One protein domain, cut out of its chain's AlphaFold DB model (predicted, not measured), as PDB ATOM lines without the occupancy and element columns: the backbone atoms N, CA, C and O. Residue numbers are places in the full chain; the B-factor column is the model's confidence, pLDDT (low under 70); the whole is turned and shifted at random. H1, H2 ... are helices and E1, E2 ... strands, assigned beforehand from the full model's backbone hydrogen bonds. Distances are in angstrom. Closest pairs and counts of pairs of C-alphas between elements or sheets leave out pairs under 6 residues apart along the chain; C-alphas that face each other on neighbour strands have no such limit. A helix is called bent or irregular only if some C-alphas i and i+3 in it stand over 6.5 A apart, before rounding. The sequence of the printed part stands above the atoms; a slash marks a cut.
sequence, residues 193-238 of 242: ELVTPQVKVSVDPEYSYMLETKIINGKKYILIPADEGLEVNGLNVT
ATOM      1  N   GLU A 193     162.885 170.907  82.256       93.25
ATOM      2  CA  GLU A 193     163.544 169.873  81.448       93.25
ATOM      3  C   GLU A 193     163.947 170.394  80.063       93.25
ATOM      4  O   GLU A 193     163.125 170.943  79.333       93.25
ATOM      5  N   LEU A 194     165.187 170.111  79.653       90.56
ATOM      6  CA  LEU A 194     165.641 170.239  78.270       90.56
ATOM      7  C   LEU A 194     165.872 168.856  77.681       90.56
ATOM      8  O   LEU A 194     166.598 168.036  78.243       90.56
ATOM      9  N   VAL A 195     165.289 168.611  76.512       91.12
ATOM     10  CA  VAL A 195     165.400 167.329  75.818       91.12
ATOM     11  C   VAL A 195     165.999 167.548  74.438       91.12
ATOM     12  O   VAL A 195     165.472 168.281  73.607       91.12
ATOM     13  N   THR A 196     167.112 166.868  74.194       89.88
ATOM     14  CA  THR A 196     167.709 166.674  72.872       89.88
ATOM     15  C   THR A 196     167.603 165.188  72.507       89.88
ATOM     16  O   THR A 196     167.324 164.373  73.388       89.88
ATOM     17  N   PRO A 197     167.857 164.776  71.251       92.00
ATOM     18  CA  PRO A 197     167.742 163.365  70.879       92.00
ATOM     19  C   PRO A 197     168.661 162.413  71.664       92.00
ATOM     20  O   PRO A 197     168.391 161.217  71.702       92.00
ATOM     21  N   GLN A 198     169.748 162.913  72.266       91.50
ATOM     22  CA  GLN A 198     170.736 162.095  72.985       91.50
ATOM     23  C   GLN A 198     170.811 162.380  74.489       91.50
ATOM     24  O   GLN A 198     171.325 161.549  75.233       91.50
ATOM     25  N   VAL A 199     170.354 163.551  74.941       90.81
ATOM     26  CA  VAL A 199     170.544 164.021  76.321       90.81
ATOM     27  C   VAL A 199     169.263 164.662  76.832       90.81
ATOM     28  O   VAL A 199     168.678 165.509  76.154       90.81
ATOM     29  N   LYS A 200     168.876 164.290  78.055       93.44
ATOM     30  CA  LYS A 200     167.880 164.990  78.866       93.44
ATOM     31  C   LYS A 200     168.592 165.658  80.043       93.44
ATOM     32  O   LYS A 200     169.294 164.983  80.789       93.44
ATOM     33  N   VAL A 201     168.382 166.959  80.201       91.06
ATOM     34  CA  VAL A 201     168.804 167.741  81.368       91.06
ATOM     35  C   VAL A 201     167.548 168.081  82.160       91.06
ATOM     36  O   VAL A 201     166.574 168.544  81.574       91.06
ATOM     37  N   SER A 202     167.559 167.834  83.465       93.31
ATOM     38  CA  SER A 202     166.476 168.209  84.375       93.31
ATOM     39  C   SER A 202     167.085 168.985  85.528       93.31
ATOM     40  O   SER A 202     168.028 168.497  86.147       93.31
ATOM     41  N   VAL A 203     166.543 170.163  85.813       91.94
ATOM     42  CA  VAL A 203     166.949 170.990  86.953       91.94
ATOM     43  C   VAL A 203     165.737 171.329  87.809       91.94
ATOM     44  O   VAL A 203     164.594 171.251  87.343       91.94
ATOM     45  N   ASP A 204     165.992 171.701  89.062       92.06
ATOM     46  CA  ASP A 204     164.987 172.404  89.853       92.06
ATOM     47  C   ASP A 204     164.656 173.722  89.131       92.06
ATOM     48  O   ASP A 204     165.587 174.446  88.756       92.06
ATOM     49  N   PRO A 205     163.374 174.045  88.894       91.38
ATOM     50  CA  PRO A 205     163.003 175.297  88.253       91.38
ATOM     51  C   PRO A 205     163.498 176.552  88.976       91.38
ATOM     52  O   PRO A 205     163.555 177.597  88.351       91.38
ATOM     53  N   GLU A 206     163.862 176.494  90.260       89.50
ATOM     54  CA  GLU A 206     164.485 177.642  90.942       89.50
ATOM     55  C   GLU A 206     165.847 178.003  90.357       89.50
ATOM     56  O   GLU A 206     166.261 179.153  90.450       89.50
ATOM     57  N   TYR A 207     166.511 177.046  89.708       89.81
ATOM     58  CA  TYR A 207     167.797 177.221  89.043       89.81
ATOM     59  C   TYR A 207     167.673 177.225  87.513       89.81
ATOM     60  O   TYR A 207     168.682 177.078  86.821       89.81
ATOM     61  N   SER A 208     166.468 177.404  86.949       89.38
ATOM     62  CA  SER A 208     166.281 177.492  85.489       89.38
ATOM     63  C   SER A 208     167.148 178.587  84.866       89.38
ATOM     64  O   SER A 208     167.710 178.376  83.796       89.38
ATOM     65  N   TYR A 209     167.340 179.706  85.571       88.06
ATOM     66  CA  TYR A 209     168.188 180.831  85.156       88.06
ATOM     67  C   TYR A 209     169.661 180.462  84.911       88.06
ATOM     68  O   TYR A 209     170.368 181.218  84.251       88.06
ATOM     69  N   MET A 210     170.144 179.328  85.434       88.94
ATOM     70  CA  MET A 210     171.509 178.848  85.181       88.94
ATOM     71  C   MET A 210     171.668 178.220  83.794       88.94
ATOM     72  O   MET A 210     172.785 178.005  83.333       88.94
ATOM     73  N   LEU A 211     170.568 177.861  83.138       90.56
ATOM     74  CA  LEU A 211     170.597 177.233  81.829       90.56
ATOM     75  C   LEU A 211     170.678 178.315  80.760       90.56
ATOM     76  O   LEU A 211     169.813 179.176  80.666       90.56
ATOM     77  N   GLU A 212     171.689 178.232  79.903       88.75
ATOM     78  CA  GLU A 212     171.841 179.146  78.774       88.75
ATOM     79  C   GLU A 212     171.910 178.371  77.461       88.75
ATOM     80  O   GLU A 212     172.406 177.242  77.400       88.75
ATOM     81  N   THR A 213     171.483 178.996  76.361       89.19
ATOM     82  CA  THR A 213     171.740 178.463  75.019       89.19
ATOM     83  C   THR A 213     172.682 179.374  74.247       89.19
ATOM     84  O   THR A 213     172.510 180.588  74.194       89.19
ATOM     85  N   LYS A 214     173.717 178.794  73.629       90.06
ATOM     86  CA  LYS A 214     174.730 179.562  72.890       90.06
ATOM     87  C   LYS A 214     175.141 178.865  71.610       90.06
ATOM     88  O   LYS A 214     175.230 177.640  71.548       90.06
ATOM     89  N   ILE A 215     175.437 179.649  70.578       91.50
ATOM     90  CA  ILE A 215     176.047 179.135  69.353       91.50
ATOM     91  C   ILE A 215     177.557 179.336  69.450       91.50
ATOM     92  O   ILE A 215     178.038 180.465  69.492       91.50
ATOM     93  N   ILE A 216     178.305 178.235  69.463       92.31
ATOM     94  CA  ILE A 216     179.770 178.230  69.483       92.31
ATOM     95  C   ILE A 216     180.225 177.506  68.216       92.31
ATOM     96  O   ILE A 216     179.840 176.363  67.971       92.31
ATOM     97  N   ASN A 217     181.007 178.176  67.367       92.00
ATOM     98  CA  ASN A 217     181.509 177.615  66.102       92.00
ATOM     99  C   ASN A 217     180.407 177.010  65.202       92.00
ATOM    100  O   ASN A 217     180.580 175.945  64.613       92.00
ATOM    101  N   GLY A 218     179.242 177.666  65.128       92.44
ATOM    102  CA  GLY A 218     178.103 177.223  64.312       92.44
ATOM    103  C   GLY A 218     177.301 176.048  64.886       92.44
ATOM    104  O   GLY A 218     176.337 175.613  64.261       92.44
ATOM    105  N   LYS A 219     177.654 175.544  66.075       91.44
ATOM    106  CA  LYS A 219     176.905 174.500  66.785       91.44
ATOM    107  C   LYS A 219     176.154 175.096  67.969       91.44
ATOM    108  O   LYS A 219     176.672 175.982  68.642       91.44
ATOM    109  N   LYS A 220     174.932 174.616  68.207       90.19
ATOM    110  CA  LYS A 220     174.101 175.010  69.352       90.19
ATOM    111  C   LYS A 220     174.528 174.216  70.586       90.19
ATOM    112  O   LYS A 220     174.661 172.997  70.501       90.19
ATOM    113  N   TYR A 221     174.712 174.906  71.700       90.69
ATOM    114  CA  TYR A 221     175.059 174.344  72.999       90.69
ATOM    115  C   TYR A 221     174.015 174.751  74.030       90.69
ATOM    116  O   TYR A 221     173.492 175.864  73.971       90.69
ATOM    117  N   ILE A 222     173.764 173.842  74.966       90.94
ATOM    118  CA  ILE A 222     173.130 174.123  76.252       90.94
ATOM    119  C   ILE A 222     174.285 174.235  77.248       90.94
ATOM    120  O   ILE A 222     175.117 173.326  77.314       90.94
ATOM    121  N   LEU A 223     174.379 175.358  77.947       90.62
ATOM    122  CA  LEU A 223     175.432 175.655  78.910       90.62
ATOM    123  C   LEU A 223     174.842 175.654  80.316       90.62
ATOM    124  O   LEU A 223     173.730 176.129  80.525       90.62
ATOM    125  N   ILE A 224     175.613 175.108  81.253       90.12
ATOM    126  CA  ILE A 224     175.324 175.121  82.684       90.12
ATOM    127  C   ILE A 224     176.624 175.562  83.362       90.12
ATOM    128  O   ILE A 224     177.641 174.882  83.174       90.12
ATOM    129  N   PRO A 225     176.643 176.695  84.084       88.19
ATOM    130  CA  PRO A 225     177.765 177.069  84.930       88.19
ATOM    131  C   PRO A 225     178.078 175.942  85.917       88.19
ATOM    132  O   PRO A 225     177.176 175.354  86.508       88.19
ATOM    133  N   ALA A 226     179.360 175.628  86.083       87.06
ATOM    134  CA  ALA A 226     179.832 174.540  86.943       87.06
ATOM    135  C   ALA A 226     180.825 175.056  87.998       87.06
ATOM    136  O   ALA A 226     181.783 174.373  88.363       87.06
ATOM    137  N   ASP A 227     180.606 176.291  88.458       81.25
ATOM    138  CA  ASP A 227     181.495 176.996  89.388       81.25
ATOM    139  C   ASP A 227     181.539 176.331  90.775       81.25
ATOM    140  O   ASP A 227     182.570 176.361  91.447       81.25
ATOM    141  N   GLU A 228     180.447 175.678  91.187       80.81
ATOM    142  CA  GLU A 228     180.327 174.982  92.479       80.81
ATOM    143  C   GLU A 228     180.872 173.540  92.458       80.81
ATOM    144  O   GLU A 228     180.763 172.810  93.444       80.81
ATOM    145  N   GLY A 229     181.513 173.136  91.359       81.88
ATOM    146  CA  GLY A 229     182.066 171.799  91.169       81.88
ATOM    147  C   GLY A 229     181.220 170.928  90.242       81.88
ATOM    148  O   GLY A 229     180.079 171.234  89.906       81.88
ATOM    149  N   LEU A 230     181.820 169.830  89.784       88.12
ATOM    150  CA  LEU A 230     181.204 168.890  88.855       88.12
ATOM    151  C   LEU A 230     181.488 167.463  89.318       88.12
ATOM    152  O   LEU A 230     182.642 167.101  89.554       88.12
ATOM    153  N   GLU A 231     180.447 166.636  89.377       89.75
ATOM    154  CA  GLU A 231     180.584 165.199  89.589       89.75
ATOM    155  C   GLU A 231     180.268 164.420  88.312       89.75
ATOM    156  O   GLU A 231     179.251 164.636  87.653       89.75
ATOM    157  N   VAL A 232     181.128 163.460  87.974       89.44
ATOM    158  CA  VAL A 232     180.912 162.517  86.873       89.44
ATOM    159  C   VAL A 232     180.787 161.125  87.467       89.44
ATOM    160  O   VAL A 232     181.755 160.583  87.995       89.44
ATOM    161  N   ASN A 233     179.589 160.539  87.392       92.19
ATOM    162  CA  ASN A 233     179.283 159.235  87.998       92.19
ATOM    163  C   ASN A 233     179.660 159.161  89.496       92.19
ATOM    164  O   ASN A 233     180.175 158.144  89.957       92.19
ATOM    165  N   GLY A 234     179.440 160.253  90.239       91.56
ATOM    166  CA  GLY A 234     179.770 160.369  91.669       91.56
ATOM    167  C   GLY A 234     181.244 160.666  91.976       91.56
ATOM    168  O   GLY A 234     181.653 160.597  93.131       91.56
ATOM    169  N   LEU A 235     182.065 160.966  90.964       91.38
ATOM    170  CA  LEU A 235     183.456 161.382  91.143       91.38
ATOM    171  C   LEU A 235     183.590 162.886  90.924       91.38
ATOM    172  O   LEU A 235     183.305 163.370  89.830       91.38
ATOM    173  N   ASN A 236     184.083 163.601  91.934       90.69
ATOM    174  CA  ASN A 236     184.413 165.021  91.819       90.69
ATOM    175  C   ASN A 236     185.546 165.227  90.804       90.69
ATOM    176  O   ASN A 236     186.622 164.636  90.932       90.69
ATOM    177  N   VAL A 237     185.304 166.070  89.800       88.62
ATOM    178  CA  VAL A 237     186.256 166.384  88.731       88.62
ATOM    179  C   VAL A 237     186.525 167.882  88.662       88.62
ATOM    180  O   VAL A 237     185.642 168.709  88.870       88.62
ATOM    181  N   THR A 238     187.765 168.247  88.337       86.75
ATOM    182  CA  THR A 238     188.156 169.639  88.092       86.75
ATOM    183  C   THR A 238     188.006 169.972  86.613       86.75
ATOM    184  O   THR A 238     188.536 169.262  85.756       86.75
TER     185      THR A 238
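This is residues 193 to 238 of the 242 residues of the protein "DUF4317 family protein" of Papillibacter sp (UniProt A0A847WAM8). Three small two-stranded hairpins are strung one after another along the chain, with no shared core between them: E3 and E4 make the longest, E1 and E2 come before it, and E5 and E6 come after it at the end of a six-residue link. A short, irregular helix, H1, sits at the turn of the chain from E2 into E3, and the turn ends of the last two hairpins, residues 215 to 220 and 231 to 236, stick out free. The printed part has 46 residues, with one named helix and six named strands in the order E1, E2, H1, E3, E4, E5, E6; each sheet has two antiparallel strands, and the class is mixed, helices and strands. The whole is loose, with a radius of gyration of the C-alphas of 12.1 A and spans of 31 by 25 by 21 A.

Find C-alpha 212 at (171.841, 179.146, 78.774), where E3, residues 212 to 216, begins and runs 12.2 A. E4, residues 219 to 223, comes back over 12.3 A. Before them look for H1, residues 205 to 210, 9.7 A long and irregular: C-alphas 206 and 209 are 7.6 A apart. E1, residues 193 to 195, begins at C-alpha 193 at (163.544, 169.873, 81.448), and E2, residues 200 to 203, runs 10.1 A. Past E4 lie E5, residues 230 to 232, and E6, residues 235 to 237, which ends at C-alpha 237 at (186.256, 166.384, 88.731).

Start at the hairpin of E3 and E4, antiparallel at 148 degrees between directions; C-alphas 215 and 220 face each other at 4.6 A, and N 221 and O 214 are within hydrogen-bond range at 2.8 A. In H1, 0 of 2 O i to N i+4 pairs are within hydrogen-bond range, against 2 of 3 O i to N i+3 pairs. H1 and E4 are apart, but only just, with their closest C-alphas 8.1 A from each other. In the hairpin of E1 and E2, antiparallel at 167 degrees, look for N 194 and O 201 at 2.8 A. In the hairpin of E5 and E6, antiparallel at 132 degrees, N 232 and O 235 are 2.9 A apart. E1 and E2 are apart from E3, E4, E5 and E6, and E3 and E4 are apart from E5 and E6.

The C-alphas of Gly 218 and Gly 234 are the two farthest apart, at 32.2 A. The printed part has no cut. The link from E4 to E5 is short, the other links are tight, and no link is long. The mean pLDDT of the printed part is 89.9, and no printed residue is under 70.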